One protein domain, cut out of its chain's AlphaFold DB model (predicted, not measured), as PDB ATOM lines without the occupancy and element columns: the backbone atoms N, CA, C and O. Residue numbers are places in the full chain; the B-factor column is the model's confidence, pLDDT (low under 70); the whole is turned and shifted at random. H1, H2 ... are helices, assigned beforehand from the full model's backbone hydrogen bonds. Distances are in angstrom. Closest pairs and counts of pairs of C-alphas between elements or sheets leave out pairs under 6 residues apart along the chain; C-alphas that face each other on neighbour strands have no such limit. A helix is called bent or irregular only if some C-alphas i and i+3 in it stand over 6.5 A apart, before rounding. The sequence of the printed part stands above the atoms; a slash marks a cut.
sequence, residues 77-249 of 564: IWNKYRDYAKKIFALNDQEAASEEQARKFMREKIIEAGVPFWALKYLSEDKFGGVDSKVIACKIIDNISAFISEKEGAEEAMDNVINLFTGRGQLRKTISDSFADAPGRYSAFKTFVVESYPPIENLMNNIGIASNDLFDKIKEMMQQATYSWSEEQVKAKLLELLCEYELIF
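This is residues 77 to 249 of the 564 residues of an uncharacterized protein of Desulfosporosinus sp. I2 (UniProt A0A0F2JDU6). Two lobes of helices stand end to end in an elongated body: the larger holds H1 to H7, with the hairpin of H5 and H6 on one side and short H3 in the middle of the domain, and the smaller holds H8 to H11. H8 packs on H3 and joins the lobes, while H10 and H11 cross each other beyond it. The printed part has 173 residues with eleven named helices, H1 to H11 in order, and no named strand: all helix. It is compact, with a radius of gyration of the C-alphas of 16.6 A, and spans 52 by 34 by 26 A.

The longest helices, with 19 residues each, are H5, residues 131 to 149, 26.7 A, and H11, residues 231 to 249, 25.9 A. H5 begins at C-alpha 131 (-24.071, -3.026, -1.954), and H11 ends at C-alpha 249 (-49.796, 10.159, 20.332). H11 is irregular, with C-alphas 236 and 239 at 7.0 A, and has a kink of 36 degrees near residue 240. H1 is residues 77 to 89, from C-alpha 77 (-31.455, -29.852, -7.087), H2 99 to 113, H3 117 to 122, H4 125 to 128, H6 154 to 165, H7 169 to 180, H8 182 to 196, 21.5 A, H9 199 to 207 and H10 211 to 221.

H5 and H6 form a helical hairpin at a shallow tilt of 25 degrees, opposite ways; their closest C-alphas, Asn 143 and Ala 157, are 4.8 A apart. H3 touches H5 at 18 degrees, a shallow tilt, C-alphas 121 and 138 being closest at 5.3 A. H4 touches H5 only at the corner, C-alphas 128 and 134 at 5.3 A. H2 touches H5 with residues 103 to 107 alone, closest C-alphas 103 and 148, 5.5 A. H1 touches H7 with residues 84 to 89 alone, closest C-alphas 88 and 176, 4.4 A. H3 touches H8 at a steep tilt of 66 degrees, C-alphas 122 and 188 being closest at 4.9 A. H10 touches H11 about perpendicular, at 74 degrees, closest C-alphas 221 and 237, 7.2 A. H9 touches H11, closest C-alphas 200 and 242, 6.1 A. H5 is apart from H8, H9, H10 and H11. O i to N i+4 pairs are all within hydrogen-bond range in H2, H5, H6, H7, H8 and H10, but 7 of 9 in H1, 4 of 5 in H9, 12 of 15 in H11 and 0 of 2 in H3, where 3 of 3 O i to N i+3 pairs are; H4 is too short for such a pair.

The C-alphas of Asn 79 and Phe 249, the two farthest apart, are 52.4 A apart. The printed part has no cut, and no link is long. Mean pLDDT of the printed part is 93.0; residue 151 is under 70.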
ATOM      1  N   ILE A  77     -31.319 -31.234  -7.555       88.50
ATOM      2  CA  ILE A  77     -31.455 -29.852  -7.087       88.50
ATOM      3  C   ILE A  77     -31.838 -29.841  -5.605       88.50
ATOM      4  O   ILE A  77     -31.159 -29.194  -4.805       88.50
ATOM      5  N   TRP A  78     -32.844 -30.623  -5.204       89.81
ATOM      6  CA  TRP A  78     -33.229 -30.757  -3.800       89.81
ATOM      7  C   TRP A  78     -32.064 -31.205  -2.920       89.81
ATOM      8  O   TRP A  78     -31.803 -30.586  -1.891       89.81
ATOM      9  N   ASN A  79     -31.320 -32.236  -3.327       86.00
ATOM     10  CA  ASN A  79     -30.206 -32.750  -2.529       86.00
ATOM     11  C   ASN A  79     -29.141 -31.686  -2.240       86.00
ATOM     12  O   ASN A  79     -28.623 -31.619  -1.125       86.00
ATOM     13  N   LYS A  80     -28.846 -30.822  -3.217       89.00
ATOM     14  CA  LYS A  80     -27.922 -29.695  -3.035       89.00
ATOM     15  C   LYS A  80     -28.544 -28.586  -2.184       89.00
ATOM     16  O   LYS A  80     -27.874 -28.028  -1.316       89.00
ATOM     17  N   TYR A  81     -29.821 -28.271  -2.402       93.06
ATOM     18  CA  TYR A  81     -30.539 -27.233  -1.660       93.06
ATOM     19  C   TYR A  81     -30.736 -27.592  -0.176       93.06
ATOM     20  O   TYR A  81     -30.618 -26.725   0.696       93.06
ATOM     21  N   ARG A  82     -30.966 -28.874   0.126       91.19
ATOM     22  CA  ARG A  82     -31.211 -29.425   1.467       91.19
ATOM     23  C   ARG A  82     -30.191 -28.943   2.494       91.19
ATOM     24  O   ARG A  82     -30.574 -28.525   3.586       91.19
ATOM     25  N   ASP A  83     -28.906 -28.949   2.153       89.19
ATOM     26  CA  ASP A  83     -27.847 -28.520   3.073       89.19
ATOM     27  C   ASP A  83     -27.908 -27.018   3.385       89.19
ATOM     28  O   ASP A  83     -27.629 -26.602   4.515       89.19
ATOM     29  N   TYR A  84     -28.323 -26.191   2.421       93.00
ATOM     30  CA  TYR A  84     -28.568 -24.767   2.652       93.00
ATOM     31  C   TYR A  84     -29.779 -24.558   3.559       93.00
ATOM     32  O   TYR A  84     -29.672 -23.819   4.540       93.00
ATOM     33  N   ALA A  85     -30.893 -25.246   3.289       94.12
ATOM     34  CA  ALA A  85     -32.096 -25.176   4.117       94.12
ATOM     35  C   ALA A  85     -31.802 -25.589   5.570       94.12
ATOM     36  O   ALA A  85     -32.091 -24.830   6.500       94.12
ATOM     37  N   LYS A  86     -31.118 -26.725   5.771       93.81
ATOM     38  CA  LYS A  86     -30.672 -27.186   7.095       93.81
ATOM     39  C   LYS A  86     -29.805 -26.153   7.801       93.81
ATOM     40  O   LYS A  86     -29.993 -25.906   8.988       93.81
ATOM     41  N   LYS A  87     -28.854 -25.531   7.096       93.44
ATOM     42  CA  LYS A  87     -27.925 -24.580   7.718       93.44
ATOM     43  C   LYS A  87     -28.572 -23.238   8.062       93.44
ATOM     44  O   LYS A  87     -28.217 -22.658   9.084       93.44
ATOM     45  N   ILE A  88     -29.473 -22.729   7.224       96.06
ATOM     46  CA  ILE A  88     -30.139 -21.432   7.429       96.06
ATOM     47  C   ILE A  88     -31.209 -21.531   8.517       96.06
ATOM     48  O   ILE A  88     -31.255 -20.673   9.390       96.06
ATOM     49  N   PHE A  89     -32.010 -22.598   8.507       96.50
ATOM     50  CA  PHE A  89     -33.139 -22.771   9.427       96.50
ATOM     51  C   PHE A  89     -32.829 -23.686  10.621       96.50
ATOM     52  O   PHE A  89     -33.712 -23.959  11.429       96.50
ATOM     53  N   ALA A  90     -31.578 -24.144  10.740       95.25
ATOM     54  CA  ALA A  90     -31.115 -25.071  11.774       95.25
ATOM     55  C   ALA A  90     -31.941 -26.373  11.843       95.25
ATOM     56  O   ALA A  90     -32.247 -26.856  12.932       95.25
ATOM     57  N   LEU A  91     -32.288 -26.939  10.680       94.56
ATOM     58  CA  LEU A  91     -33.082 -28.168  10.585       94.56
ATOM     59  C   LEU A  91     -32.222 -29.423  10.764       94.56
ATOM     60  O   LEU A  91     -31.096 -29.511  10.256       94.56
ATOM     61  N   ASN A  92     -32.785 -30.430  11.426       90.62
ATOM     62  CA  ASN A  92     -32.195 -31.760  11.527       90.62
ATOM     63  C   ASN A  92     -32.509 -32.636  10.294       90.62
ATOM     64  O   ASN A  92     -33.251 -32.251   9.390       90.62
ATOM     65  N   ASP A  93     -31.908 -33.828  10.224       84.56
ATOM     66  CA  ASP A  93     -32.064 -34.716   9.066       84.56
ATOM     67  C   ASP A  93     -33.492 -35.226   8.845       84.56
ATOM     68  O   ASP A  93     -33.860 -35.455   7.695       84.56
ATOM     69  N   GLN A  94     -34.285 -35.379   9.910       84.31
ATOM     70  CA  GLN A  94     -35.693 -35.774   9.813       84.31
ATOM     71  C   GLN A  94     -36.561 -34.610   9.342       84.31
ATOM     72  O   GLN A  94     -37.417 -34.793   8.488       84.31
ATOM     73  N   GLU A  95     -36.314 -33.407   9.855       88.81
ATOM     74  CA  GLU A  95     -37.029 -32.195   9.446       88.81
ATOM     75  C   GLU A  95     -36.783 -31.853   7.971       88.81
ATOM     76  O   GLU A  95     -37.647 -31.272   7.324       88.81
ATOM     77  N   ALA A  96     -35.634 -32.256   7.421       88.62
ATOM     78  CA  ALA A  96     -35.274 -32.070   6.021       88.62
ATOM     79  C   ALA A  96     -35.247 -33.384   5.213       88.62
ATOM     80  O   ALA A  96     -34.405 -33.540   4.326       88.62
ATOM     81  N   ALA A  97     -36.116 -34.355   5.520       82.62
ATOM     82  CA  ALA A  97     -36.159 -35.631   4.788       82.62
ATOM     83  C   ALA A  97     -36.836 -35.529   3.403       82.62
ATOM     84  O   ALA A  97     -36.705 -36.422   2.578       82.62
ATOM     85  N   SER A  98     -37.559 -34.452   3.113       84.81
ATOM     86  CA  SER A  98     -38.163 -34.181   1.799       84.81
ATOM     87  C   SER A  98     -38.333 -32.680   1.593       84.81
ATOM     88  O   SER A  98     -38.217 -31.912   2.555       84.81
ATOM     89  N   GLU A  99     -38.636 -32.273   0.359       87.69
ATOM     90  CA  GLU A  99     -38.961 -30.885   0.027       87.69
ATOM     91  C   GLU A  99     -40.144 -30.381   0.864       87.69
ATOM     92  O   GLU A  99     -40.064 -29.322   1.490       87.69
ATOM     93  N   GLU A 100     -41.221 -31.165   0.938       86.06
ATOM     94  CA  GLU A 100     -42.453 -30.826   1.649       86.06
ATOM     95  C   GLU A 100     -42.218 -30.704   3.157       86.06
ATOM     96  O   GLU A 100     -42.683 -29.756   3.799       86.06
ATOM     97  N   GLN A 101     -41.468 -31.647   3.735       88.19
ATOM     98  CA  GLN A 101     -41.189 -31.654   5.167       88.19
ATOM     99  C   GLN A 101     -40.264 -30.503   5.558       88.19
ATOM    100  O   GLN A 101     -40.557 -29.786   6.516       88.19
ATOM    101  N   ALA A 102     -39.215 -30.253   4.773       91.44
ATOM    102  CA  ALA A 102     -38.342 -29.114   5.009       91.44
ATOM    103  C   ALA A 102     -39.112 -27.803   4.905       91.44
ATOM    104  O   ALA A 102     -38.991 -26.958   5.786       91.44
ATOM    105  N   ARG A 103     -39.964 -27.651   3.885       92.75
ATOM    106  CA  ARG A 103     -40.824 -26.476   3.730       92.75
ATOM    107  C   ARG A 103     -41.705 -26.269   4.957       92.75
ATOM    108  O   ARG A 103     -41.756 -25.158   5.484       92.75
ATOM    109  N   LYS A 104     -42.355 -27.327   5.453       93.44
ATOM    110  CA  LYS A 104     -43.157 -27.281   6.684       93.44
ATOM    111  C   LYS A 104     -42.336 -26.775   7.875       93.44
ATOM    112  O   LYS A 104     -42.746 -25.808   8.513       93.44
ATOM    113  N   PHE A 105     -41.175 -27.365   8.152       95.50
ATOM    114  CA  PHE A 105     -40.361 -26.956   9.301       95.50
ATOM    115  C   PHE A 105     -39.714 -25.576   9.119       95.50
ATOM    116  O   PHE A 105     -39.586 -24.832  10.086       95.50
ATOM    117  N   MET A 106     -39.384 -25.159   7.893       96.81
ATOM    118  CA  MET A 106     -38.975 -23.776   7.609       96.81
ATOM    119  C   MET A 106     -40.095 -22.786   7.953       96.81
ATOM    120  O   MET A 106     -39.829 -21.759   8.576       96.81
ATOM    121  N   ARG A 107     -41.354 -23.094   7.601       96.44
ATOM    122  CA  ARG A 107     -42.527 -22.280   7.977       96.44
ATOM    123  C   ARG A 107     -42.670 -22.190   9.499       96.44
ATOM    124  O   ARG A 107     -42.856 -21.092  10.017       96.44
ATOM    125  N   GLU A 108     -42.529 -23.311  10.207       95.94
ATOM    126  CA  GLU A 108     -42.552 -23.348  11.679       95.94
ATOM    127  C   GLU A 108     -41.437 -22.481  12.280       95.94
ATOM    128  O   GLU A 108     -41.712 -21.626  13.121       95.94
ATOM    129  N   LYS A 109     -40.204 -22.589  11.769       96.62
ATOM    130  CA  LYS A 109     -39.071 -21.760  12.206       96.62
ATOM    131  C   LYS A 109     -39.304 -20.269  11.981       96.62
ATOM    132  O   LYS A 109     -38.874 -19.465  12.797       96.62
ATOM    133  N   ILE A 110     -39.996 -19.877  10.911       95.88
ATOM    134  CA  ILE A 110     -40.353 -18.469  10.663       95.88
ATOM    135  C   ILE A 110     -41.414 -17.980  11.652       95.88
ATOM    136  O   ILE A 110     -41.317 -16.859  12.153       95.88
ATOM    137  N   ILE A 111     -42.407 -18.819  11.964       94.00
ATOM    138  CA  ILE A 111     -43.415 -18.508  12.987       94.00
ATOM    139  C   ILE A 111     -42.738 -18.320  14.353       94.00
ATOM    140  O   ILE A 111     -43.014 -17.329  15.028       94.00
ATOM    141  N   GLU A 112     -41.826 -19.222  14.730       93.31
ATOM    142  CA  GLU A 112     -41.026 -19.137  15.962       93.31
ATOM    143  C   GLU A 112     -40.113 -17.900  15.982       93.31
ATOM    144  O   GLU A 112     -39.981 -17.235  17.008       93.31
ATOM    145  N   ALA A 113     -39.487 -17.573  14.848       91.31
ATOM    146  CA  ALA A 113     -38.547 -16.462  14.725       91.31
ATOM    147  C   ALA A 113     -39.205 -15.080  14.853       91.31
ATOM    148  O   ALA A 113     -38.499 -14.111  15.154       91.31
ATOM    149  N   GLY A 114     -40.520 -14.981  14.634       88.75
ATOM    150  CA  GLY A 114     -41.300 -13.776  14.910       88.75
ATOM    151  C   GLY A 114     -41.168 -12.655  13.879       88.75
ATOM    152  O   GLY A 114     -41.551 -11.544  14.186       88.75
ATOM    153  N   VAL A 115     -40.652 -12.903  12.672       94.06
ATOM    154  CA  VAL A 115     -40.757 -11.977  11.522       94.06
ATOM    155  C   VAL A 115     -40.762 -12.771  10.212       94.06
ATOM    156  O   VAL A 115     -40.202 -13.870  10.179       94.06
ATOM    157  N   PRO A 116     -41.338 -12.248   9.115       95.81
ATOM    158  CA  PRO A 116     -41.237 -12.892   7.809       95.81
ATOM    159  C   PRO A 116     -39.781 -12.986   7.334       95.81
ATOM    160  O   PRO A 116     -38.986 -12.073   7.559       95.81
ATOM    161  N   PHE A 117     -39.428 -14.060   6.624       96.75
ATOM    162  CA  PHE A 117     -38.044 -14.282   6.177       96.75
ATOM    163  C   PHE A 117     -37.527 -13.172   5.246       96.75
ATOM    164  O   PHE A 117     -36.363 -12.780   5.328       96.75
ATOM    165  N   TRP A 118     -38.405 -12.600   4.414       96.75
ATOM    166  CA  TRP A 118     -38.059 -11.497   3.515       96.75
ATOM    167  C   TRP A 118     -37.619 -10.220   4.244       96.75
ATOM    168  O   TRP A 118     -36.932  -9.396   3.643       96.75
ATOM    169  N   ALA A 119     -37.933 -10.060   5.537       97.31
ATOM    170  CA  ALA A 119     -37.525  -8.891   6.317       97.31
ATOM    171  C   ALA A 119     -35.995  -8.741   6.380       97.31
ATOM    172  O   ALA A 119     -35.487  -7.629   6.493       97.31
ATOM    173  N   LEU A 120     -35.241  -9.839   6.225       97.25
ATOM    174  CA  LEU A 120     -33.775  -9.820   6.199       97.25
ATOM    175  C   LEU A 120     -33.192  -8.967   5.057       97.25
ATOM    176  O   LEU A 120     -32.050  -8.522   5.166       97.25
ATOM    177  N   LYS A 121     -33.961  -8.686   3.994       97.31
ATOM    178  CA  LYS A 121     -33.542  -7.790   2.898       97.31
ATOM    179  C   LYS A 121     -33.251  -6.363   3.374       97.31
ATOM    180  O   LYS A 121     -32.449  -5.658   2.764       97.31
ATOM    181  N   TYR A 122     -33.867  -5.972   4.486       97.44
ATOM    182  CA  TYR A 122     -33.820  -4.628   5.053       97.44
ATOM    183  C   TYR A 122     -32.724  -4.455   6.116       97.44
ATOM    184  O   TYR A 122     -32.668  -3.446   6.814       97.44
ATOM    185  N   LEU A 123     -31.815  -5.426   6.241       95.62
ATOM    186  CA  LEU A 123     -30.580  -5.250   7.002       95.62
ATOM    187  C   LEU A 123     -29.632  -4.261   6.296       95.62
ATOM    188  O   LEU A 123     -29.664  -4.086   5.071       95.62
ATOM    189  N   SER A 124     -28.753  -3.628   7.082       93.25
ATOM    190  CA  SER A 124     -27.714  -2.733   6.552       93.25
ATOM    191  C   SER A 124     -26.805  -3.462   5.559       93.25
ATOM    192  O   SER A 124     -26.490  -4.641   5.722       93.25
ATOM    193  N   GLU A 125     -26.336  -2.745   4.545       92.50
ATOM    194  CA  GLU A 125     -25.437  -3.268   3.509       92.50
ATOM    195  C   GLU A 125     -24.100  -3.732   4.098       92.50
ATOM    196  O   GLU A 125     -23.531  -4.727   3.644       92.50
ATOM    197  N   ASP A 126     -23.659  -3.096   5.186       91.38
ATOM    198  CA  ASP A 126     -22.458  -3.476   5.931       91.38
ATOM    199  C   ASP A 126     -22.549  -4.902   6.485       91.38
ATOM    200  O   ASP A 126     -21.550  -5.621   6.525       91.38
ATOM    201  N   LYS A 127     -23.755  -5.362   6.860       91.44
ATOM    202  CA  LYS A 127     -23.965  -6.744   7.328       91.44
ATOM    203  C   LYS A 127     -23.684  -7.758   6.223       91.44
ATOM    204  O   LYS A 127     -23.200  -8.852   6.516       91.44
ATOM    205  N   PHE A 128     -23.959  -7.397   4.971       91.81
ATOM    206  CA  PHE A 128     -23.719  -8.245   3.804       91.81
ATOM    207  C   PHE A 128     -22.328  -8.050   3.186       91.81
ATOM    208  O   PHE A 128     -21.945  -8.832   2.319       91.81
ATOM    209  N   GLY A 129     -21.550  -7.068   3.650       89.38
ATOM    210  CA  GLY A 129     -20.229  -6.754   3.105       89.38
ATOM    211  C   GLY A 129     -20.269  -5.861   1.862       89.38
ATOM    212  O   GLY A 129     -19.382  -5.973   1.018       89.38
ATOM    213  N   GLY A 130     -21.298  -5.013   1.732       92.56
ATOM    214  CA  GLY A 130     -21.432  -3.998   0.682       92.56
ATOM    215  C   GLY A 130     -22.668  -4.159  -0.211       92.56
ATOM    216  O   GLY A 130     -23.377  -5.169  -0.153       92.56
ATOM    217  N   VAL A 131     -22.901  -3.153  -1.061       92.88
ATOM    218  CA  VAL A 131     -24.071  -3.026  -1.954       92.88
ATOM    219  C   VAL A 131     -24.259  -4.267  -2.837       92.88
ATOM    220  O   VAL A 131     -25.328  -4.874  -2.835       92.88
ATOM    221  N   ASP A 132     -23.212  -4.694  -3.551       92.44
ATOM    222  CA  ASP A 132     -23.296  -5.818  -4.496       92.44
ATOM    223  C   ASP A 132     -23.671  -7.131  -3.797       92.44
ATOM    224  O   ASP A 132     -24.527  -7.891  -4.262       92.44
ATOM    225  N   SER A 133     -23.074  -7.380  -2.629       93.31
ATOM    226  CA  SER A 133     -23.384  -8.547  -1.804       93.31
ATOM    227  C   SER A 133     -24.811  -8.495  -1.263       93.31
ATOM    228  O   SER A 133     -25.476  -9.533  -1.229       93.31
ATOM    229  N   LYS A 134     -25.317  -7.308  -0.899       95.19
ATOM    230  CA  LYS A 134     -26.714  -7.117  -0.483       95.19
ATOM    231  C   LYS A 134     -27.690  -7.418  -1.621       95.19
ATOM    232  O   LYS A 134     -28.660  -8.134  -1.396       95.19
ATOM    233  N   VAL A 135     -27.421  -6.965  -2.848       95.81
ATOM    234  CA  VAL A 135     -28.277  -7.269  -4.014       95.81
ATOM    235  C   VAL A 135     -28.395  -8.780  -4.232       95.81
ATOM    236  O   VAL A 135     -29.487  -9.298  -4.475       95.81
ATOM    237  N   ILE A 136     -27.282  -9.509  -4.110       95.69
ATOM    238  CA  ILE A 136     -27.277 -10.975  -4.209       95.69
ATOM    239  C   ILE A 136     -28.024 -11.605  -3.026       95.69
ATOM    240  O   ILE A 136     -28.806 -12.533  -3.232       95.69
ATOM    241  N   ALA A 137     -27.836 -11.089  -1.807       96.19
ATOM    242  CA  ALA A 137     -28.553 -11.546  -0.617       96.19
ATOM    243  C   ALA A 137     -30.071 -11.437  -0.794       96.19
ATOM    244  O   ALA A 137     -30.782 -12.398  -0.517       96.19
ATOM    245  N   CYS A 138     -30.559 -10.308  -1.314       96.56
ATOM    246  CA  CYS A 138     -31.979 -10.099  -1.575       96.56
ATOM    247  C   CYS A 138     -32.534 -11.147  -2.543       96.56
ATOM    248  O   CYS A 138     -33.532 -11.788  -2.226       96.56
ATOM    249  N   LYS A 139     -31.834 -11.414  -3.656       97.00
ATOM    250  CA  LYS A 139     -32.234 -12.461  -4.613       97.00
ATOM    251  C   LYS A 139     -32.292 -13.846  -3.968       97.00
ATOM    252  O   LYS A 139     -33.213 -14.611  -4.243       97.00
ATOM    253  N   ILE A 140     -31.330 -14.177  -3.107       96.75
ATOM    254  CA  ILE A 140     -31.336 -15.441  -2.356       96.75
ATOM    255  C   ILE A 140     -32.556 -15.501  -1.434       96.75
ATOM    256  O   ILE A 140     -33.268 -16.503  -1.424       96.75
ATOM    257  N   ILE A 141     -32.811 -14.432  -0.678       97.00
ATOM    258  CA  ILE A 141     -33.933 -14.347   0.259       97.00
ATOM    259  C   ILE A 141     -35.275 -14.488  -0.473       97.00
ATOM    260  O   ILE A 141     -36.150 -15.208   0.010       97.00
ATOM    261  N   ASP A 142     -35.425 -13.869  -1.643       95.31
ATOM    262  CA  ASP A 142     -36.637 -13.967  -2.460       95.31
ATOM    263  C   ASP A 142     -36.863 -15.397  -2.974       95.31
ATOM    264  O   ASP A 142     -37.970 -15.920  -2.850       95.31
ATOM    265  N   ASN A 143     -35.820 -16.077  -3.468       95.75
ATOM    266  CA  ASN A 143     -35.939 -17.465  -3.933       95.75
ATOM    267  C   ASN A 143     -36.232 -18.444  -2.779       95.75
ATOM    268  O   ASN A 143     -37.097 -19.310  -2.906       95.75
ATOM    269  N   ILE A 144     -35.596 -18.276  -1.613       95.88
ATOM    270  CA  ILE A 144     -35.935 -19.065  -0.414       95.88
ATOM    271  C   ILE A 144     -37.398 -18.817  -0.012       95.88
ATOM    272  O   ILE A 144     -38.133 -19.762   0.281       95.88
ATOM    273  N   SER A 145     -37.849 -17.560  -0.045       94.12
ATOM    274  CA  SER A 145     -39.239 -17.193   0.260       94.12
ATOM    275  C   SER A 145     -40.231 -17.788  -0.749       94.12
ATOM    276  O   SER A 145     -41.321 -18.210  -0.354       94.12
ATOM    277  N   ALA A 146     -39.858 -17.880  -2.030       92.56
ATOM    278  CA  ALA A 146     -40.652 -18.530  -3.072       92.56
ATOM    279  C   ALA A 146     -40.809 -20.038  -2.815       92.56
ATOM    280  O   ALA A 146     -41.933 -20.542  -2.858       92.56
ATOM    281  N   PHE A 147     -39.722 -20.727  -2.441       93.75
ATOM    282  CA  PHE A 147     -39.772 -22.135  -2.034       93.75
ATOM    283  C   PHE A 147     -40.681 -22.352  -0.813       93.75
ATOM    284  O   PHE A 147     -41.509 -23.263  -0.809       93.75
ATOM    285  N   ILE A 148     -40.575 -21.497   0.213       93.06
ATOM    286  CA  ILE A 148     -41.411 -21.569   1.427       93.06
ATOM    287  C   ILE A 148     -42.896 -21.376   1.100       93.06
ATOM    288  O   ILE A 148     -43.755 -22.061   1.664       93.06
ATOM    289  N   SER A 149     -43.195 -20.446   0.195       85.88
ATOM    290  CA  SER A 149     -44.563 -20.072  -0.175       85.88
ATOM    291  C   SER A 149     -45.233 -21.062  -1.129       85.88
ATOM    292  O   SER A 149     -46.420 -20.904  -1.379       85.88
ATOM    293  N   GLU A 150     -44.507 -22.070  -1.632       79.38
ATOM    294  CA  GLU A 150     -45.051 -23.110  -2.525       79.38
ATOM    295  C   GLU A 150     -45.660 -22.532  -3.810       79.38
ATOM    296  O   GLU A 150     -46.712 -22.952  -4.281       79.38
ATOM    297  N   LYS A 151     -44.984 -21.527  -4.379       65.31
ATOM    298  CA  LYS A 151     -45.337 -20.975  -5.691       65.31
ATOM    299  C   LYS A 151     -44.881 -21.924  -6.807       65.31
ATOM    300  O   LYS A 151     -43.920 -22.675  -6.627       65.31
ATOM    301  N   GLU A 152     -45.546 -21.865  -7.963       71.50
ATOM    302  CA  GLU A 152     -45.045 -22.485  -9.198       71.50
ATOM    303  C   GLU A 152     -43.574 -22.078  -9.413       71.50
ATOM    304  O   GLU A 152     -43.222 -20.913  -9.219       71.50
ATOM    305  N   GLY A 153     -42.706 -23.042  -9.745       79.62
ATOM    306  CA  GLY A 153     -41.260 -22.805  -9.883       79.62
ATOM    307  C   GLY A 153     -40.418 -23.061  -8.622       79.62
ATOM    308  O   GLY A 153     -39.320 -22.525  -8.506       79.62
ATOM    309  N   ALA A 154     -40.880 -23.888  -7.674       84.06
ATOM    310  CA  ALA A 154     -40.094 -24.255  -6.486       84.06
ATOM    311  C   ALA A 154     -38.716 -24.864  -6.826       84.06
ATOM    312  O   ALA A 154     -37.731 -24.561  -6.155       84.06
ATOM    313  N   GLU A 155     -38.634 -25.677  -7.883       86.94
ATOM    314  CA  GLU A 155     -37.378 -26.268  -8.361       86.94
ATOM    315  C   GLU A 155     -36.412 -25.208  -8.913       86.94
ATOM    316  O   GLU A 155     -35.241 -25.187  -8.538       86.94
ATOM    317  N   GLU A 156     -36.919 -24.256  -9.704       91.88
ATOM    318  CA  GLU A 156     -36.146 -23.109 -10.197       91.88
ATOM    319  C   GLU A 156     -35.640 -22.236  -9.039       91.88
ATOM    320  O   GLU A 156     -34.480 -21.825  -9.015       91.88
ATOM    321  N   ALA A 157     -36.483 -21.996  -8.032       93.06
ATOM    322  CA  ALA A 157     -36.098 -21.232  -6.853       93.06
ATOM    323  C   ALA A 157     -34.957 -21.910  -6.075       93.06
ATOM    324  O   ALA A 157     -34.009 -21.241  -5.654       93.06
ATOM    325  N   MET A 158     -35.007 -23.237  -5.913       94.19
ATOM    326  CA  MET A 158     -33.924 -23.999  -5.286       94.19
ATOM    327  C   MET A 158     -32.627 -23.926  -6.100       94.19
ATOM    328  O   MET A 158     -31.567 -23.661  -5.523       94.19
ATOM    329  N   ASP A 159     -32.700 -24.106  -7.421       94.44
ATOM    330  CA  ASP A 159     -31.532 -24.033  -8.306       94.44
ATOM    331  C   ASP A 159     -30.881 -22.642  -8.276       94.44
ATOM    332  O   ASP A 159     -29.669 -22.501  -8.084       94.44
ATOM    333  N   ASN A 160     -31.697 -21.587  -8.321       95.44
ATOM    334  CA  ASN A 160     -31.237 -20.210  -8.177       95.44
ATOM    335  C   ASN A 160     -30.505 -19.980  -6.850       95.44
ATOM    336  O   ASN A 160     -29.453 -19.337  -6.833       95.44
ATOM    337  N   VAL A 161     -31.009 -20.515  -5.732       96.00
ATOM    338  CA  VAL A 161     -30.330 -20.399  -4.428       96.00
ATOM    339  C   VAL A 161     -28.958 -21.073  -4.457       96.00
ATOM    340  O   VAL A 161     -27.981 -20.483  -3.987       96.00
ATOM    341  N   ILE A 162     -28.857 -22.272  -5.038       94.50
ATOM    342  CA  ILE A 162     -27.588 -23.005  -5.168       94.50
ATOM    343  C   ILE A 162     -26.584 -22.191  -5.998       94.50
ATOM    344  O   ILE A 162     -25.448 -21.953  -5.564       94.50
ATOM    345  N   ASN A 163     -27.013 -21.694  -7.158       95.00
ATOM    346  CA  ASN A 163     -26.179 -20.901  -8.062       95.00
ATOM    347  C   ASN A 163     -25.718 -19.589  -7.408       95.00
ATOM    348  O   ASN A 163     -24.535 -19.236  -7.459       95.00
ATOM    349  N   LEU A 164     -26.617 -18.885  -6.716       95.12
ATOM    350  CA  LEU A 164     -26.295 -17.630  -6.034       95.12
ATOM    351  C   LEU A 164     -25.347 -17.839  -4.844       95.12
ATOM    352  O   LEU A 164     -24.487 -16.988  -4.601       95.12
ATOM    353  N   PHE A 165     -25.418 -18.973  -4.137       94.25
ATOM    354  CA  PHE A 165     -24.480 -19.289  -3.054       94.25
ATOM    355  C   PHE A 165     -23.126 -19.839  -3.509       94.25
ATOM    356  O   PHE A 165     -22.189 -19.881  -2.701       94.25
ATOM    357  N   THR A 166     -22.986 -20.254  -4.768       90.56
ATOM    358  CA  THR A 166     -21.737 -20.832  -5.279       90.56
ATOM    359  C   THR A 166     -20.585 -19.832  -5.136       90.56
ATOM    360  O   THR A 166     -20.664 -18.693  -5.591       90.56
ATOM    361  N   GLY A 167     -19.523 -20.237  -4.428       87.56
ATOM    362  CA  GLY A 167     -18.379 -19.374  -4.099       87.56
ATOM    363  C   GLY A 167     -18.640 -18.306  -3.022       87.56
ATOM    364  O   GLY A 167     -17.735 -17.544  -2.699       87.56
ATOM    365  N   ARG A 168     -19.843 -18.247  -2.425       90.81
ATOM    366  CA  ARG A 168     -20.278 -17.191  -1.483       90.81
ATOM    367  C   ARG A 168     -20.619 -17.733  -0.090       90.81
ATOM    368  O   ARG A 168     -21.642 -17.398   0.505       90.81
ATOM    369  N   GLY A 169     -19.735 -18.564   0.467       88.50
ATOM    370  CA  GLY A 169     -19.938 -19.202   1.777       88.50
ATOM    371  C   GLY A 169     -20.127 -18.218   2.944       88.50
ATOM    372  O   GLY A 169     -20.889 -18.511   3.867       88.50
ATOM    373  N   GLN A 170     -19.493 -17.042   2.880       90.38
ATOM    374  CA  GLN A 170     -19.663 -15.984   3.881       90.38
ATOM    375  C   GLN A 170     -21.085 -15.410   3.868       90.38
ATOM    376  O   GLN A 170     -21.662 -15.204   4.930       90.38
ATOM    377  N   LEU A 171     -21.682 -15.234   2.686       92.12
ATOM    378  CA  LEU A 171     -23.044 -14.718   2.552       92.12
ATOM    379  C   LEU A 171     -24.069 -15.675   3.168       92.12
ATOM    380  O   LEU A 171     -24.984 -15.248   3.868       92.12
ATOM    381  N   ARG A 172     -23.861 -16.986   2.983       92.81
ATOM    382  CA  ARG A 172     -24.661 -18.026   3.646       92.81
ATOM    383  C   ARG A 172     -24.591 -17.896   5.162       92.81
ATOM    384  O   ARG A 172     -25.627 -17.917   5.813       92.81
ATOM    385  N   LYS A 173     -23.381 -17.746   5.712       93.88
ATOM    386  CA  LYS A 173     -23.188 -17.556   7.152       93.88
ATOM    387  C   LYS A 173     -23.907 -16.295   7.641       93.88
ATOM    388  O   LYS A 173     -24.653 -16.381   8.604       93.88
ATOM    389  N   THR A 174     -23.763 -15.168   6.942       94.62
ATOM    390  CA  THR A 174     -24.453 -13.916   7.282       94.62
ATOM    391  C   THR A 174     -25.974 -14.081   7.313       94.62
ATOM    392  O   THR A 174     -26.601 -13.631   8.269       94.62
ATOM    393  N   ILE A 175     -26.578 -14.725   6.306       95.75
ATOM    394  CA  ILE A 175     -28.034 -14.951   6.260       95.75
ATOM    395  C   ILE A 175     -28.475 -15.868   7.410       95.75
ATOM    396  O   ILE A 175     -29.434 -15.536   8.101       95.75
ATOM    397  N   SER A 176     -27.759 -16.973   7.658       95.56
ATOM    398  CA  SER A 176     -28.024 -17.871   8.794       95.56
ATOM    399  C   SER A 176     -27.962 -17.135  10.135       95.56
ATOM    400  O   SER A 176     -28.897 -17.211  10.928       95.56
ATOM    401  N   ASP A 177     -26.876 -16.399  10.380       95.75
ATOM    402  CA  ASP A 177     -26.644 -15.700  11.646       95.75
ATOM    403  C   ASP A 177     -27.677 -14.577  11.844       95.75
ATOM    404  O   ASP A 177     -28.208 -14.405  12.938       95.75
ATOM    405  N   SER A 178     -28.038 -13.862  10.772       95.38
ATOM    406  CA  SER A 178     -29.060 -12.807  10.818       95.38
ATOM    407  C   SER A 178     -30.466 -13.364  11.030       95.38
ATOM    408  O   SER A 178     -31.271 -12.752  11.727       95.38
ATOM    409  N   PHE A 179     -30.773 -14.536  10.466       96.06
ATOM    410  CA  PHE A 179     -32.032 -15.216  10.750       96.06
ATOM    411  C   PHE A 179     -32.085 -15.744  12.187       96.06
ATOM    412  O   PHE A 179     -33.167 -15.801  12.754       96.06
ATOM    413  N   ALA A 180     -30.956 -16.069  12.819       94.69
ATOM    414  CA  ALA A 180     -30.909 -16.459  14.230       94.69
ATOM    415  C   ALA A 180     -30.964 -15.255  15.201       94.69
ATOM    416  O   ALA A 180     -31.519 -15.372  16.296       94.69
ATOM    417  N   ASP A 181     -30.484 -14.079  14.786       95.25
ATOM    418  CA  ASP A 181     -30.415 -12.842  15.584       95.25
ATOM    419  C   ASP A 181     -31.783 -12.154  15.781       95.25
ATOM    420  O   ASP A 181     -32.260 -11.412  14.922       95.25
ATOM    421  N   ALA A 182     -32.430 -12.376  16.931       93.81
ATOM    422  CA  ALA A 182     -33.768 -11.837  17.200       93.81
ATOM    423  C   ALA A 182     -33.842 -10.294  17.182       93.81
ATOM    424  O   ALA A 182     -34.686  -9.766  16.453       93.81
ATOM    425  N   PRO A 183     -32.981  -9.541  17.899       94.31
ATOM    426  CA  PRO A 183     -32.940  -8.082  17.783       94.31
ATOM    427  C   PRO A 183     -32.726  -7.590  16.346       94.31
ATOM    428  O   PRO A 183     -33.424  -6.675  15.900       94.31
ATOM    429  N   GLY A 184     -31.804  -8.217  15.605       94.12
ATOM    430  CA  GLY A 184     -31.519  -7.869  14.212       94.12
ATOM    431  C   GLY A 184     -32.728  -8.052  13.296       94.12
ATOM    432  O   GLY A 184     -33.044  -7.159  12.509       94.12
ATOM    433  N   ARG A 185     -33.458  -9.161  13.454       95.75
ATOM    434  CA  ARG A 185     -34.693  -9.455  12.713       95.75
ATOM    435  C   ARG A 185     -35.780  -8.402  12.917       95.75
ATOM    436  O   ARG A 185     -36.311  -7.876  11.938       95.75
ATOM    437  N   TYR A 186     -36.087  -8.060  14.169       97.12
ATOM    438  CA  TYR A 186     -37.083  -7.025  14.466       97.12
ATOM    439  C   TYR A 186     -36.636  -5.648  13.967       97.12
ATOM    440  O   TYR A 186     -37.453  -4.883  13.461       97.12
ATOM    441  N   SER A 187     -35.341  -5.332  14.065       95.75
ATOM    442  CA  SER A 187     -34.798  -4.085  13.522       95.75
ATOM    443  C   SER A 187     -34.942  -4.008  12.003       95.75
ATOM    444  O   SER A 187     -35.352  -2.970  11.502       95.75
ATOM    445  N   ALA A 188     -34.653  -5.090  11.276       96.94
ATOM    446  CA  ALA A 188     -34.809  -5.130   9.822       96.94
ATOM    447  C   ALA A 188     -36.279  -4.959   9.408       96.94
ATOM    448  O   ALA A 188     -36.594  -4.193   8.500       96.94
ATOM    449  N   PHE A 189     -37.199  -5.606  10.129       97.50
ATOM    450  CA  PHE A 189     -38.632  -5.421   9.906       97.50
ATOM    451  C   PHE A 189     -39.084  -3.979  10.190       97.50
ATOM    452  O   PHE A 189     -39.849  -3.411   9.411       97.50
ATOM    453  N   LYS A 190     -38.568  -3.340  11.250       97.19
ATOM    454  CA  LYS A 190     -38.791  -1.907  11.498       97.19
ATOM    455  C   LYS A 190     -38.280  -1.053  10.334       97.19
ATOM    456  O   LYS A 190     -39.006  -0.166   9.896       97.19
ATOM    457  N   THR A 191     -37.076  -1.321   9.822       97.19
ATOM    458  CA  THR A 191     -36.505  -0.593   8.677       97.19
ATOM    459  C   THR A 191     -37.428  -0.658   7.464       97.19
ATOM    460  O   THR A 191     -37.759   0.385   6.913       97.19
ATOM    461  N   PHE A 192     -37.949  -1.840   7.121       97.75
ATOM    462  CA  PHE A 192     -38.950  -1.984   6.058       97.75
ATOM    463  C   PHE A 192     -40.182  -1.090   6.260       97.75
ATOM    464  O   PHE A 192     -40.638  -0.427   5.326       97.75
ATOM    465  N   VAL A 193     -40.746  -1.096   7.472       97.25
ATOM    466  CA  VAL A 193     -41.956  -0.329   7.793       97.25
ATOM    467  C   VAL A 193     -41.697   1.174   7.670       97.25
ATOM    468  O   VAL A 193     -42.508   1.880   7.074       97.25
ATOM    469  N   VAL A 194     -40.557   1.654   8.176       96.50
ATOM    470  CA  VAL A 194     -40.164   3.069   8.099       96.50
ATOM    471  C   VAL A 194     -39.854   3.487   6.661       96.50
ATOM    472  O   VAL A 194     -40.323   4.532   6.228       96.50
ATOM    473  N   GLU A 195     -39.138   2.673   5.884       95.81
ATOM    474  CA  GLU A 195     -38.877   2.958   4.466       95.81
ATOM    475  C   GLU A 195     -40.172   2.984   3.640       95.81
ATOM    476  O   GLU A 195     -40.326   3.815   2.745       95.81
ATOM    477  N   SER A 196     -41.127   2.106   3.963       95.06
ATOM    478  CA  SER A 196     -42.430   2.055   3.294       95.06
ATOM    479  C   SER A 196     -43.340   3.220   3.683       95.06
ATOM    480  O   SER A 196     -44.151   3.659   2.867       95.06
ATOM    481  N   TYR A 197     -43.241   3.706   4.923       92.88
ATOM    482  CA  TYR A 197     -44.055   4.811   5.422       92.88
ATOM    483  C   TYR A 197     -43.297   5.678   6.453       92.88
ATOM    484  O   TYR A 197     -43.511   5.542   7.661       92.88
ATOM    485  N   PRO A 198     -42.447   6.624   6.004       93.56
ATOM    486  CA  PRO A 198     -41.532   7.376   6.876       93.56
ATOM    487  C   PRO A 198     -42.154   8.115   8.075       93.56
ATOM    488  O   PRO A 198     -41.534   8.122   9.141       93.56
ATOM    489  N   PRO A 199     -43.369   8.704   7.990       92.25
ATOM    490  CA  PRO A 199     -43.965   9.420   9.122       92.25
ATOM    491  C   PRO A 199     -44.145   8.582  10.397       92.25
ATOM    492  O   PRO A 199     -44.239   9.145  11.489       92.25
ATOM    493  N   ILE A 200     -44.181   7.249  10.280       94.62
ATOM    494  CA  ILE A 200     -44.404   6.353  11.415       94.62
ATOM    495  C   ILE A 200     -43.256   6.386  12.432       94.62
ATOM    496  O   ILE A 200     -43.495   6.201  13.625       94.62
ATOM    497  N   GLU A 201     -42.025   6.675  11.998       95.12
ATOM    498  CA  GLU A 201     -40.845   6.647  12.868       95.12
ATOM    499  C   GLU A 201     -40.921   7.705  13.975       95.12
ATOM    500  O   GLU A 201     -40.662   7.410  15.143       95.12
ATOM    501  N   ASN A 202     -41.348   8.920  13.628       94.06
ATOM    502  CA  ASN A 202     -41.503  10.006  14.594       94.06
ATOM    503  C   ASN A 202     -42.555   9.665  15.657       94.06
ATOM    504  O   ASN A 202     -42.325   9.882  16.846       94.06
ATOM    505  N   LEU A 203     -43.686   9.083  15.245       95.19
ATOM    506  CA  LEU A 203     -44.729   8.647  16.173       95.19
ATOM    507  C   LEU A 203     -44.226   7.527  17.084       95.19
ATOM    508  O   LEU A 203     -44.416   7.598  18.295       95.19
ATOM    509  N   MET A 204     -43.533   6.529  16.529       96.25
ATOM    510  CA  MET A 204     -42.936   5.452  17.319       96.25
ATOM    511  C   MET A 204     -41.979   5.992  18.383       96.25
ATOM    512  O   MET A 204     -42.060   5.570  19.534       96.25
ATOM    513  N   ASN A 205     -41.108   6.937  18.019       95.56
ATOM    514  CA  ASN A 205     -40.151   7.541  18.947       95.56
ATOM    515  C   ASN A 205     -40.859   8.342  20.049       95.56
ATOM    516  O   ASN A 205     -40.514   8.197  21.219       95.56
ATOM    517  N   ASN A 206     -41.883   9.124  19.698       94.69
ATOM    518  CA  ASN A 206     -42.649   9.916  20.663       94.69
ATOM    519  C   ASN A 206     -43.479   9.051  21.627       94.69
ATOM    520  O   ASN A 206     -43.647   9.407  22.791       94.69
ATOM    521  N   ILE A 207     -44.000   7.916  21.155       96.19
ATOM    522  CA  ILE A 207     -44.788   6.970  21.960       96.19
ATOM    523  C   ILE A 207     -43.876   6.011  22.754       96.19
ATOM    524  O   ILE A 207     -44.277   5.475  23.788       96.19
ATOM    525  N   GLY A 208     -42.643   5.786  22.292       95.38
ATOM    526  CA  GLY A 208     -41.706   4.818  22.867       95.38
ATOM    527  C   GLY A 208     -41.940   3.374  22.401       95.38
ATOM    528  O   GLY A 208     -41.737   2.438  23.180       95.38
ATOM    529  N   ILE A 209     -42.387   3.179  21.157       95.81
ATOM    530  CA  ILE A 209     -42.614   1.860  20.542       95.81
ATOM    531  C   ILE A 209     -41.274   1.229  20.144       95.81
ATOM    532  O   ILE A 209     -40.532   1.780  19.326       95.81
ATOM    533  N   ALA A 210     -40.974   0.053  20.697       94.62
ATOM    534  CA  ALA A 210     -39.807  -0.736  20.311       94.62
ATOM    535  C   ALA A 210     -40.076  -1.587  19.051       94.62
ATOM    536  O   ALA A 210     -41.215  -1.767  18.627       94.62
ATOM    537  N   SER A 211     -39.024  -2.131  18.429       94.69
ATOM    538  CA  SER A 211     -39.156  -2.902  17.179       94.69
ATOM    539  C   SER A 211     -39.997  -4.180  17.327       94.69
ATOM    540  O   SER A 211     -40.680  -4.574  16.387       94.69
ATOM    541  N   ASN A 212     -39.964  -4.818  18.500       93.69
ATOM    542  CA  ASN A 212     -40.829  -5.954  18.834       93.69
ATOM    543  C   ASN A 212     -42.289  -5.504  19.025       93.69
ATOM    544  O   ASN A 212     -43.178  -6.129  18.458       93.69
ATOM    545  N   ASP A 213     -42.520  -4.384  19.727       94.00
ATOM    546  CA  ASP A 213     -43.858  -3.807  19.937       94.00
ATOM    547  C   ASP A 213     -44.533  -3.494  18.581       94.00
ATOM    548  O   ASP A 213     -45.718  -3.762  18.382       94.00
ATOM    549  N   LEU A 214     -43.761  -2.965  17.619       95.44
ATOM    550  CA  LEU A 214     -44.214  -2.714  16.246       95.44
ATOM    551  C   LEU A 214     -44.647  -4.003  15.537       95.44
ATOM    552  O   LEU A 214     -45.702  -4.040  14.900       95.44
ATOM    553  N   PHE A 215     -43.818  -5.047  15.613       95.06
ATOM    554  CA  PHE A 215     -44.127  -6.320  14.971       95.06
ATOM    555  C   PHE A 215     -45.382  -6.953  15.567       95.06
ATOM    556  O   PHE A 215     -46.273  -7.334  14.809       95.06
ATOM    557  N   ASP A 216     -45.471  -7.031  16.897       93.25
ATOM    558  CA  ASP A 216     -46.630  -7.603  17.583       93.25
ATOM    559  C   ASP A 216     -47.910  -6.868  17.175       93.25
ATOM    560  O   ASP A 216     -48.923  -7.501  16.877       93.25
ATOM    561  N   LYS A 217     -47.836  -5.541  17.019       93.12
ATOM    562  CA  LYS A 217     -48.978  -4.751  16.570       93.12
ATOM    563  C   LYS A 217     -49.411  -5.057  15.134       93.12
ATOM    564  O   LYS A 217     -50.600  -5.216  14.868       93.12
ATOM    565  N   ILE A 218     -48.469  -5.177  14.197       94.31
ATOM    566  CA  ILE A 218     -48.794  -5.589  12.822       94.31
ATOM    567  C   ILE A 218     -49.320  -7.026  12.806       94.31
ATOM    568  O   ILE A 218     -50.253  -7.330  12.069       94.31
ATOM    569  N   LYS A 219     -48.778  -7.906  13.651       94.06
ATOM    570  CA  LYS A 219     -49.250  -9.284  13.793       94.06
ATOM    571  C   LYS A 219     -50.701  -9.362  14.241       94.06
ATOM    572  O   LYS A 219     -51.432 -10.172  13.688       94.06
ATOM    573  N   GLU A 220     -51.138  -8.511  15.164       91.50
ATOM    574  CA  GLU A 220     -52.554  -8.406  15.548       91.50
ATOM    575  C   GLU A 220     -53.458  -8.010  14.366       91.50
ATOM    576  O   GLU A 220     -54.590  -8.478  14.265       91.50
ATOM    577  N   MET A 221     -52.957  -7.176  13.446       91.50
ATOM    578  CA  MET A 221     -53.689  -6.728  12.250       91.50
ATOM    579  C   MET A 221     -53.695  -7.759  11.111       91.50
ATOM    580  O   MET A 221     -54.453  -7.621  10.142       91.50
ATOM    581  N   MET A 222     -52.842  -8.780  11.199       92.00
ATOM    582  CA  MET A 222     -52.624  -9.784  10.165       92.00
ATOM    583  C   MET A 222     -53.261 -11.117  10.569       92.00
ATOM    584  O   MET A 222     -52.941 -11.704  11.592       92.00
ATOM    585  N   GLN A 223     -54.155 -11.640   9.727       81.88
ATOM    586  CA  GLN A 223     -54.915 -12.863  10.037       81.88
ATOM    587  C   GLN A 223     -54.187 -14.164   9.656       81.88
ATOM    588  O   GLN A 223     -54.576 -15.244  10.094       81.88
ATOM    589  N   GLN A 224     -53.152 -14.084   8.815       88.25
ATOM    590  CA  GLN A 224     -52.417 -15.246   8.304       88.25
ATOM    591  C   GLN A 224     -51.133 -15.492   9.106       88.25
ATOM    592  O   GLN A 224     -50.632 -14.602   9.791       88.25
ATOM    593  N   ALA A 225     -50.556 -16.689   8.997       90.44
ATOM    594  CA  ALA A 225     -49.291 -17.010   9.656       90.44
ATOM    595  C   ALA A 225     -48.124 -16.187   9.080       90.44
ATOM    596  O   ALA A 225     -48.050 -15.981   7.870       90.44
ATOM    597  N   THR A 226     -47.173 -15.783   9.923       92.94
ATOM    598  CA  THR A 226     -46.063 -14.874   9.570       92.94
ATOM    599  C   THR A 226     -45.271 -15.289   8.324       92.94
ATOM    600  O   THR A 226     -44.829 -14.431   7.564       92.94
ATOM    601  N   TYR A 227     -45.111 -16.594   8.068       92.50
ATOM    602  CA  TYR A 227     -44.384 -17.095   6.893       92.50
ATOM    603  C   TYR A 227     -45.065 -16.777   5.555       92.50
ATOM    604  O   TYR A 227     -44.409 -16.824   4.521       92.50
ATOM    605  N   SER A 228     -46.373 -16.510   5.574       92.12
ATOM    606  CA  SER A 228     -47.189 -16.278   4.377       92.12
ATOM    607  C   SER A 228     -47.338 -14.801   4.021       92.12
ATOM    608  O   SER A 228     -47.889 -14.475   2.972       92.12
ATOM    609  N   TRP A 229     -46.860 -13.899   4.881       94.12
ATOM    610  CA  TRP A 229     -46.996 -12.467   4.655       94.12
ATOM    611  C   TRP A 229     -46.102 -12.021   3.502       94.12
ATOM    612  O   TRP A 229     -44.907 -12.314   3.481       94.12
ATOM    613  N   SER A 230     -46.667 -11.242   2.591       93.44
ATOM    614  CA  SER A 230     -45.945 -10.469   1.577       93.44
ATOM    615  C   SER A 230     -45.709  -9.031   2.040       93.44
ATOM    616  O   SER A 230     -46.388  -8.530   2.942       93.44
ATOM    617  N   GLU A 231     -44.763  -8.348   1.398       95.31
ATOM    618  CA  GLU A 231     -44.501  -6.931   1.656       95.31
ATOM    619  C   GLU A 231     -45.732  -6.069   1.356       95.31
ATOM    620  O   GLU A 231     -46.045  -5.151   2.110       95.31
ATOM    621  N   GLU A 232     -46.470  -6.383   0.292       95.25
ATOM    622  CA  GLU A 232     -47.673  -5.667  -0.133       95.25
ATOM    623  C   GLU A 232     -48.802  -5.790   0.896       95.25
ATOM    624  O   GLU A 232     -49.466  -4.800   1.204       95.25
ATOM    625  N   GLN A 233     -48.996  -6.982   1.471       94.75
ATOM    626  CA  GLN A 233     -49.994  -7.187   2.524       94.75
ATOM    627  C   GLN A 233     -49.661  -6.385   3.785       94.75
ATOM    628  O   GLN A 233     -50.563  -5.804   4.385       94.75
ATOM    629  N   VAL A 234     -48.381  -6.311   4.172       95.50
ATOM    630  CA  VAL A 234     -47.967  -5.480   5.311       95.50
ATOM    631  C   VAL A 234     -48.136  -3.995   4.981       95.50
ATOM    632  O   VAL A 234     -48.712  -3.262   5.783       95.50
ATOM    633  N   LYS A 235     -47.730  -3.552   3.779       95.81
ATOM    634  CA  LYS A 235     -47.925  -2.171   3.296       95.81
ATOM    635  C   LYS A 235     -49.392  -1.744   3.346       95.81
ATOM    636  O   LYS A 235     -49.685  -0.637   3.792       95.81
ATOM    637  N   ALA A 236     -50.316  -2.634   2.981       94.56
ATOM    638  CA  ALA A 236     -51.755  -2.372   3.030       94.56
ATOM    639  C   ALA A 236     -52.293  -2.092   4.450       94.56
ATOM    640  O   ALA A 236     -53.363  -1.503   4.585       94.56
ATOM    641  N   LYS A 237     -51.566  -2.481   5.508       94.25
ATOM    642  CA  LYS A 237     -51.926  -2.219   6.913       94.25
ATOM    643  C   LYS A 237     -51.269  -0.973   7.507       94.25
ATOM    644  O   LYS A 237     -51.690  -0.519   8.568       94.25
ATOM    645  N   LEU A 238     -50.280  -0.378   6.837       94.38
ATOM    646  CA  LEU A 238     -49.508   0.733   7.408       94.38
ATOM    647  C   LEU A 238     -50.331   2.010   7.609       94.38
ATOM    648  O   LEU A 238     -50.085   2.727   8.573       94.38
ATOM    649  N   LEU A 239     -51.328   2.277   6.759       92.56
ATOM    650  CA  LEU A 239     -52.231   3.421   6.949       92.56
ATOM    651  C   LEU A 239     -53.074   3.278   8.222       92.56
ATOM    652  O   LEU A 239     -53.248   4.235   8.971       92.56
ATOM    653  N   GLU A 240     -53.560   2.067   8.493       92.31
ATOM    654  CA  GLU A 240     -54.321   1.772   9.704       92.31
ATOM    655  C   GLU A 240     -53.448   1.865  10.959       92.31
ATOM    656  O   GLU A 240     -53.849   2.482  11.949       92.31
ATOM    657  N   LEU A 241     -52.227   1.336  10.886       94.62
ATOM    658  CA  LEU A 241     -51.238   1.455  11.952       94.62
ATOM    659  C   LEU A 241     -50.868   2.915  12.241       94.62
ATOM    660  O   LEU A 241     -50.800   3.314  13.404       94.62
ATOM    661  N   LEU A 242     -50.666   3.721  11.196       93.50
ATOM    662  CA  LEU A 242     -50.383   5.145  11.339       93.50
ATOM    663  C   LEU A 242     -51.525   5.860  12.057       93.50
ATOM    664  O   LEU A 242     -51.275   6.599  13.004       93.50
ATOM    665  N   CYS A 243     -52.765   5.634  11.620       93.81
ATOM    666  CA  CYS A 243     -53.940   6.234  12.240       93.81
ATOM    667  C   CYS A 243     -54.021   5.888  13.736       93.81
ATOM    668  O   CYS A 243     -54.317   6.757  14.557       93.81
ATOM    669  N   GLU A 244     -53.730   4.639  14.110       93.69
ATOM    670  CA  GLU A 244     -53.725   4.228  15.514       93.69
ATOM    671  C   GLU A 244     -52.599   4.900  16.314       93.69
ATOM    672  O   GLU A 244     -52.840   5.401  17.413       93.69
ATOM    673  N   TYR A 245     -51.383   4.972  15.770       96.06
ATOM    674  CA  TYR A 245     -50.271   5.659  16.431       96.06
ATOM    675  C   TYR A 245     -50.510   7.168  16.544       96.06
ATOM    676  O   TYR A 245     -50.213   7.750  17.585       96.06
ATOM    677  N   GLU A 246     -51.108   7.807  15.540       95.75
ATOM    678  CA  GLU A 246     -51.521   9.209  15.635       95.75
ATOM    679  C   GLU A 246     -52.549   9.434  16.744       95.75
ATOM    680  O   GLU A 246     -52.447  10.420  17.478       95.75
ATOM    681  N   LEU A 247     -53.516   8.525  16.895       95.62
ATOM    682  CA  LEU A 247     -54.490   8.586  17.981       95.62
ATOM    683  C   LEU A 247     -53.804   8.435  19.343       95.62
ATOM    684  O   LEU A 247     -54.029   9.261  20.225       95.62
ATOM    685  N   ILE A 248     -52.939   7.429  19.509       96.38
ATOM    686  CA  ILE A 248     -52.201   7.200  20.761       96.38
ATOM    687  C   ILE A 248     -51.347   8.420  21.111       96.38
ATOM    688  O   ILE A 248     -51.389   8.890  22.247       96.38
ATOM    689  N   PHE A 249     -50.607   8.962  20.143       96.62
ATOM    690  CA  PHE A 249     -49.796  10.159  20.332       96.62
ATOM    691  C   PHE A 249     -50.654  11.362  20.751       96.62
ATOM    692  O   PHE A 249     -50.382  11.979  21.778       96.62
TER     693      PHE A 249